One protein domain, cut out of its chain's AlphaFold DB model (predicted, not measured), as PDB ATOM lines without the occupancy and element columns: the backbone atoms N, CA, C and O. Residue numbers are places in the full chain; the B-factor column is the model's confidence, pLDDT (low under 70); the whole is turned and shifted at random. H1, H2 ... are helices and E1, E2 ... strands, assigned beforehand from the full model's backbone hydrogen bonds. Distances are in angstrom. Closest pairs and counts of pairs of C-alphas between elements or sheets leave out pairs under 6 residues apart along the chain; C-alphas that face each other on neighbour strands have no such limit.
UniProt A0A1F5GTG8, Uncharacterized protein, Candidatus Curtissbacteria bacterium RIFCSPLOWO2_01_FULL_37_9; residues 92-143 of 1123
ATOM      1  N   VAL A  92      -8.213  24.942  47.288       72.44
ATOM      2  CA  VAL A  92      -8.685  25.034  45.895       72.44
ATOM      3  C   VAL A  92      -7.616  24.501  44.960       72.44
ATOM      4  O   VAL A  92      -6.466  24.911  45.064       72.44
ATOM      5  N   LYS A  93      -8.000  23.637  44.016       74.12
ATOM      6  CA  LYS A  93      -7.100  23.104  42.984       74.12
ATOM      7  C   LYS A  93      -7.319  23.811  41.650       74.12
ATOM      8  O   LYS A  93      -8.435  23.782  41.124       74.12
ATOM      9  N   SER A  94      -6.275  24.395  41.066       72.38
ATOM     10  CA  SER A  94      -6.352  25.083  39.767       72.38
ATOM     11  C   SER A  94      -5.103  24.852  38.900       72.38
ATOM     12  O   SER A  94      -4.035  24.568  39.430       72.38
ATOM     13  N   PRO A  95      -5.196  24.950  37.560       64.56
ATOM     14  CA  PRO A  95      -4.042  24.740  36.672       64.56
ATOM     15  C   PRO A  95      -3.020  25.890  36.700       64.56
ATOM     16  O   PRO A  95      -1.848  25.677  36.403       64.56
ATOM     17  N   GLU A  96      -3.454  27.092  37.078       68.88
ATOM     18  CA  GLU A  96      -2.631  28.291  37.271       68.88
ATOM     19  C   GLU A  96      -3.029  28.982  38.590       68.88
ATOM     20  O   GLU A  96      -4.106  28.678  39.116       68.88
ATOM     21  N   PRO A  97      -2.208  29.887  39.164       75.75
ATOM     22  CA  PRO A  97      -2.567  30.602  40.385       75.75
ATOM     23  C   PRO A  97      -3.943  31.283  40.285       75.75
ATOM     24  O   PRO A  97      -4.221  31.963  39.309       75.75
ATOM     25  N   LEU A  98      -4.809  31.185  41.302       75.88
ATOM     26  CA  LEU A  98      -6.143  31.805  41.269       75.88
ATOM     27  C   LEU A  98      -6.084  33.314  40.972       75.88
ATOM     28  O   LEU A  98      -6.984  33.846  40.335       75.88
ATOM     29  N   ALA A  99      -5.008  33.997  41.377       78.06
ATOM     30  CA  ALA A  99      -4.784  35.412  41.083       78.06
ATOM     31  C   ALA A  99      -4.611  35.718  39.578       78.06
ATOM     32  O   ALA A  99      -4.900  36.839  39.146       78.06
ATOM     33  N   THR A 100      -4.176  34.747  38.770       75.56
ATOM     34  CA  THR A 100      -4.011  34.899  37.316       75.56
ATOM     35  C   THR A 100      -5.273  34.554  36.535       75.56
ATOM     36  O   THR A 100      -5.374  34.948  35.373       75.56
ATOM     37  N   LEU A 101      -6.242  33.884  37.166       80.94
ATOM     38  CA  LEU A 101      -7.492  33.477  36.534       80.94
ATOM     39  C   LEU A 101      -8.521  34.622  36.488       80.94
ATOM     40  O   LEU A 101      -8.556  35.472  37.391       80.94
ATOM     41  N   PRO A 102      -9.381  34.649  35.453       83.75
ATOM     42  CA  PRO A 102     -10.488  35.593  35.378       83.75
ATOM     43  C   PRO A 102     -11.508  35.335  36.493       83.75
ATOM     44  O   PRO A 102     -11.669  34.208  36.974       83.75
ATOM     45  N   ARG A 103     -12.232  36.383  36.895       83.00
ATOM     46  CA  ARG A 103     -13.163  36.367  38.037       83.00
ATOM     47  C   ARG A 103     -14.133  35.183  38.021       83.00
ATOM     48  O   ARG A 103     -14.373  34.562  39.054       83.00
ATOM     49  N   GLU A 104     -14.699  34.871  36.859       82.62
ATOM     50  CA  GLU A 104     -15.686  33.796  36.701       82.62
ATOM     51  C   GLU A 104     -15.093  32.400  36.946       82.62
ATOM     52  O   GLU A 104     -15.737  31.551  37.568       82.62
ATOM     53  N   GLU A 105     -13.843  32.172  36.537       82.62
ATOM     54  CA  GLU A 105     -13.136  30.914  36.788       82.62
ATOM     55  C   GLU A 105     -12.787  30.762  38.271       82.62
ATOM     56  O   GLU A 105     -12.991  29.690  38.839       82.62
ATOM     57  N   VAL A 106     -12.358  31.844  38.930       81.81
ATOM     58  CA  VAL A 106     -12.081  31.846  40.378       81.81
ATOM     59  C   VAL A 106     -13.345  31.526  41.175       81.81
ATOM     60  O   VAL A 106     -13.314  30.667  42.054       81.81
ATOM     61  N   ILE A 107     -14.482  32.143  40.836       82.81
ATOM     62  CA  ILE A 107     -15.775  31.852  41.479       82.81
ATOM     63  C   ILE A 107     -16.169  30.386  41.280       82.81
ATOM     64  O   ILE A 107     -16.650  29.743  42.214       82.81
ATOM     65  N   THR A 108     -15.966  29.847  40.079       83.44
ATOM     66  CA  THR A 108     -16.271  28.442  39.778       83.44
ATOM     67  C   THR A 108     -15.411  27.506  40.625       83.44
ATOM     68  O   THR A 108     -15.938  26.591  41.252       83.44
ATOM     69  N   LYS A 109     -14.110  27.790  40.741       80.50
ATOM     70  CA  LYS A 109     -13.160  26.998  41.532       80.50
ATOM     71  C   LYS A 109     -13.430  27.056  43.035       80.50
ATOM     72  O   LYS A 109     -13.352  26.032  43.710       80.50
ATOM     73  N   LEU A 110     -13.811  28.222  43.553       80.00
ATOM     74  CA  LEU A 110     -14.223  28.381  44.951       80.00
ATOM     75  C   LEU A 110     -15.519  27.611  45.246       80.00
ATOM     76  O   LEU A 110     -15.609  26.939  46.272       80.00
ATOM     77  N   LYS A 111     -16.487  27.617  44.317       80.19
ATOM     78  CA  LYS A 111     -17.721  26.817  44.430       80.19
ATOM     79  C   LYS A 111     -17.456  25.313  44.384       80.19
ATOM     80  O   LYS A 111     -18.017  24.586  45.200       80.19
ATOM     81  N   GLU A 112     -16.605  24.845  43.470       79.75
ATOM     82  CA  GLU A 112     -16.182  23.436  43.384       79.75
ATOM     83  C   GLU A 112     -15.535  22.962  44.694       79.75
ATOM     84  O   GLU A 112     -15.816  21.860  45.163       79.75
ATOM     85  N   ALA A 113     -14.733  23.826  45.323       69.31
ATOM     86  CA  ALA A 113     -14.083  23.569  46.605       69.31
ATOM     87  C   ALA A 113     -14.992  23.781  47.836       69.31
ATOM     88  O   ALA A 113     -14.534  23.613  48.965       69.31
ATOM     89  N   LYS A 114     -16.277  24.129  47.639       75.19
ATOM     90  CA  LYS A 114     -17.255  24.444  48.701       75.19
ATOM     91  C   LYS A 114     -16.810  25.586  49.631       75.19
ATOM     92  O   LYS A 114     -17.049  25.543  50.835       75.19
ATOM     93  N   ILE A 115     -16.165  26.605  49.069       74.12
ATOM     94  CA  ILE A 115     -15.655  27.769  49.797       74.12
ATOM     95  C   ILE A 115     -16.550  28.970  49.521       74.12
ATOM     96  O   ILE A 115     -16.607  29.467  48.396       74.12
ATOM     97  N   ASP A 116     -17.189  29.485  50.570       67.06
ATOM     98  CA  ASP A 116     -17.958  30.729  50.509       67.06
ATOM     99  C   ASP A 116     -17.028  31.943  50.652       67.06
ATOM    100  O   ASP A 116     -16.921  32.572  51.705       67.06
ATOM    101  N   LEU A 117     -16.330  32.273  49.561       76.75
ATOM    102  CA  LEU A 117     -15.550  33.504  49.431       76.75
ATOM    103  C   LEU A 117     -16.183  34.433  48.390       76.75
ATOM    104  O   LEU A 117     -16.360  34.071  47.226       76.75
ATOM    105  N   VAL A 118     -16.478  35.668  48.801       75.50
ATOM    106  CA  VAL A 118     -16.981  36.717  47.905       75.50
ATOM    107  C   VAL A 118     -15.814  37.325  47.125       75.50
ATOM    108  O   VAL A 118     -14.997  38.055  47.685       75.50
ATOM    109  N   VAL A 119     -15.742  37.033  45.824       79.94
ATOM    110  CA  VAL A 119     -14.745  37.612  44.911       79.94
ATOM    111  C   VAL A 119     -15.214  39.005  44.454       79.94
ATOM    112  O   VAL A 119     -16.316  39.103  43.908       79.94
ATOM    113  N   PRO A 120     -14.419  40.079  44.642       80.25
ATOM    114  CA  PRO A 120     -14.806  41.439  44.258       80.25
ATOM    115  C   PRO A 120     -15.198  41.583  42.785       80.25
ATOM    116  O   PRO A 120     -14.656  40.907  41.912       80.25
ATOM    117  N   ASP A 121     -16.131  42.487  42.491       79.12
ATOM    118  CA  ASP A 121     -16.597  42.751  41.120       79.12
ATOM    119  C   ASP A 121     -15.506  43.355  40.227       79.12
ATOM    120  O   ASP A 121     -15.510  43.150  39.017       79.12
ATOM    121  N   ASP A 122     -14.530  44.045  40.822       81.44
ATOM    122  CA  ASP A 122     -13.379  44.631  40.138       81.44
ATOM    123  C   ASP A 122     -12.179  43.676  40.024       81.44
ATOM    124  O   ASP A 122     -11.101  44.116  39.625       81.44
ATOM    125  N   TRP A 123     -12.351  42.379  40.317       84.44
ATOM    126  CA  TRP A 123     -11.279  41.374  40.296       84.44
ATOM    127  C   TRP A 123     -10.411  41.456  39.042       84.44
ATOM    128  O   TRP A 123      -9.191  41.594  39.140       84.44
ATOM    129  N   ASP A 124     -11.029  41.477  37.861       81.94
ATOM    130  CA  ASP A 124     -10.306  41.513  36.587       81.94
ATOM    131  C   ASP A 124      -9.559  42.844  36.350       81.94
ATOM    132  O   ASP A 124      -8.593  42.887  35.588       81.94
ATOM    133  N   GLY A 125      -9.938  43.914  37.055       70.62
ATOM    134  CA  GLY A 125      -9.256  45.213  37.061       70.62
ATOM    135  C   GLY A 125      -8.150  45.346  38.115       70.62
ATOM    136  O   GLY A 125      -7.321  46.257  38.019       70.62
ATOM    137  N   LEU A 126      -8.095  44.446  39.102       75.12
ATOM    138  CA  LEU A 126      -7.040  44.426  40.114       75.12
ATOM    139  C   LEU A 126      -5.723  43.914  39.525       75.12
ATOM    140  O   LEU A 126      -5.687  42.990  38.711       75.12
ATOM    141  N   LYS A 127      -4.613  44.500  39.983       74.31
ATOM    142  CA  LYS A 127      -3.275  43.945  39.742       74.31
ATOM    143  C   LYS A 127      -3.117  42.637  40.526       74.31
ATOM    144  O   LYS A 127      -3.691  42.495  41.600       74.31
ATOM    145  N   GLU A 128      -2.287  41.733  40.012       67.94
ATOM    146  CA  GLU A 128      -2.048  40.378  40.543       67.94
ATOM    147  C   GLU A 128      -1.790  40.352  42.061       67.94
ATOM    148  O   GLU A 128      -2.488  39.649  42.781       67.94
ATOM    149  N   TRP A 129      -0.932  41.240  42.575       63.06
ATOM    150  CA  TRP A 129      -0.663  41.365  44.018       63.06
ATOM    151  C   TRP A 129      -1.906  41.705  44.862       63.06
ATOM    152  O   TRP A 129      -2.041  41.251  45.994       63.06
ATOM    153  N   GLY A 130      -2.838  42.500  44.321       67.75
ATOM    154  CA  GLY A 130      -4.080  42.855  45.010       67.75
ATOM    155  C   GLY A 130      -5.056  41.679  45.067       67.75
ATOM    156  O   GLY A 130      -5.778  41.522  46.047       67.75
ATOM    157  N   ARG A 131      -5.033  40.815  44.047       78.12
ATOM    158  CA  ARG A 131      -5.796  39.559  44.009       78.12
ATOM    159  C   ARG A 131      -5.219  38.525  44.974       78.12
ATOM    160  O   ARG A 131      -5.972  37.882  45.701       78.12
ATOM    161  N   GLU A 132      -3.893  38.412  45.035       71.56
ATOM    162  CA  GLU A 132      -3.187  37.564  46.004       71.56
ATOM    163  C   GLU A 132      -3.490  37.972  47.450       71.56
ATOM    164  O   GLU A 132      -3.747  37.111  48.289       71.56
ATOM    165  N   GLU A 133      -3.547  39.274  47.744       67.06
ATOM    166  CA  GLU A 133      -3.869  39.768  49.088       67.06
ATOM    167  C   GLU A 133      -5.294  39.377  49.528       67.06
ATOM    168  O   GLU A 133      -5.521  39.059  50.698       67.06
ATOM    169  N   ILE A 134      -6.258  39.356  48.602       71.69
ATOM    170  CA  ILE A 134      -7.643  38.930  48.870       71.69
ATOM    171  C   ILE A 134      -7.712  37.420  49.153       71.69
ATOM    172  O   ILE A 134      -8.383  36.992  50.097       71.69
ATOM    173  N   LEU A 135      -6.993  36.610  48.373       71.75
ATOM    174  CA  LEU A 135      -6.920  35.155  48.565       71.75
ATOM    175  C   LEU A 135      -6.194  34.790  49.870       71.75
ATOM    176  O   LEU A 135      -6.637  33.912  50.605       71.75
ATOM    177  N   ALA A 136      -5.131  35.517  50.220       64.06
ATOM    178  CA  ALA A 136      -4.406  35.312  51.471       64.06
ATOM    179  C   ALA A 136      -5.255  35.673  52.703       64.06
ATOM    180  O   ALA A 136      -5.273  34.932  53.684       64.06
ATOM    181  N   LYS A 137      -6.012  36.782  52.654       65.56
ATOM    182  CA  LYS A 137      -6.902  37.210  53.754       65.56
ATOM    183  C   LYS A 137      -8.057  36.251  54.025       65.56
ATOM    184  O   LYS A 137      -8.601  36.261  55.124       65.56
ATOM    185  N   SER A 138      -8.439  35.453  53.036       62.47
ATOM    186  CA  SER A 138      -9.520  34.473  53.150       62.47
ATOM    187  C   SER A 138      -9.049  33.096  53.615       62.47
ATOM    188  O   SER A 138      -9.876  32.212  53.814       62.47
ATOM    189  N   GLY A 139      -7.739  32.909  53.826       56.59
ATOM    190  CA  GLY A 139      -7.179  31.644  54.305       56.59
ATOM    191  C   GLY A 139      -7.316  30.490  53.307       56.59
ATOM    192  O   GLY A 139      -7.180  29.333  53.699       56.59
ATOM    193  N   VAL A 140      -7.595  30.792  52.034       67.94
ATOM    194  CA  VAL A 140      -7.706  29.798  50.966       67.94
ATOM    195  C   VAL A 140      -6.310  29.364  50.543       67.94
ATOM    196  O   VAL A 140      -5.492  30.180  50.117       67.94
ATOM    197  N   VAL A 141      -6.044  28.063  50.620       63.75
ATOM    198  CA  VAL A 141      -4.804  27.489  50.092       63.75
ATOM    199  C   VAL A 141      -5.033  27.144  48.627       63.75
ATOM    200  O   VAL A 141      -5.834  26.268  48.308       63.75
ATOM    201  N   ASN A 142      -4.344  27.849  47.731       67.38
ATOM    202  CA  ASN A 142      -4.400  27.561  46.307       67.38
ATOM    203  C   ASN A 142      -3.314  26.556  45.900       67.38
ATOM    204  O   ASN A 142      -2.123  26.852  45.975       67.38
ATOM    205  N   GLU A 143      -3.739  25.390  45.434       68.81
ATOM    206  CA  GLU A 143      -2.895  24.312  44.949       68.81
ATOM    207  C   GLU A 143      -2.842  24.333  43.417       68.81
ATOM    208  O   GLU A 143      -3.826  24.043  42.732       68.81
TER     209      GLU A 143
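AT A GLANCE: This is residues 92 to 143 of the 1123 residues of an uncharacterized protein of Candidatus Curtissbacteria bacterium RIFCSPLOWO2_01_FULL_37_9 (UniProt A0A1F5GTG8). This is a small rounded domain in which two helices, H1 and H2, run roughly the same way on two sides with a gap between them, while two very short parallel strands, E1 and E2, lie side by side at one end. H1 comes near the strand pair on the side of E1, and a long link without a named element, residues 113 to 127, runs back past H1 and over to the beginning of H2. The printed part has 52 residues with two named helices and two named strands, in the order E1, H1, H2, E2, and its class is mixed, helices and strands. It is compact, with a radius of gyration of the C-alphas of 9.7 A and spans of 24 by 20 by 19 A.

IN THESE COORDINATES: E1 is residues 92 to 94, and its C-alpha 92 stands at (-8.685, 25.034, 45.895). H1 follows as residues 103 to 112, 14.3 A from first to last C-alpha, beginning with C-alpha 103 at (-13.163, 36.367, 38.037). H2 is residues 128 to 137 and measures 14.4 A. E2 is residues 141 to 143, and its C-alpha 143 stands at (-2.895, 24.312, 44.949).

HOW THE PARTS SIT: E1 and E2 are parallel neighbours, with 31 degrees between their N-to-C directions. C-alphas 93 and 143 face each other at 4.8 A. N 92 and O 141 are 2.9 A apart and N 143 and O 92 are 2.8 A apart, both within hydrogen-bond range. Together E1, H1, H2 and E2 make a strand-helix-strand unit, two parallel neighbour strands with helices between them along the chain, and its crossover is right-handed. The closest C-alphas of E1 and H1 are those of Val 92 and Leu 110, 6.5 A apart. H1 and H2 are apart, as are H1 and E2, and E1 and H2. In H1 and H2 every O i to N i+4 pair is within hydrogen-bond range.

THE WHOLE: The two C-alphas farthest apart are those of Lys 114 and Lys 127, 25.6 A, while the first and last printed C-alphas, those of Val 92 and Glu 143, are 5.9 A apart. The printed part has no cut. The link from E1 to H1 is short with 8 residues, that from H1 to H2 is long with 15, and that from H2 to E2 is tight with 3. The mean pLDDT of the printed part is 74.2, and 16 residues are under 70, among them residues 128 to 130 and 136 to 143.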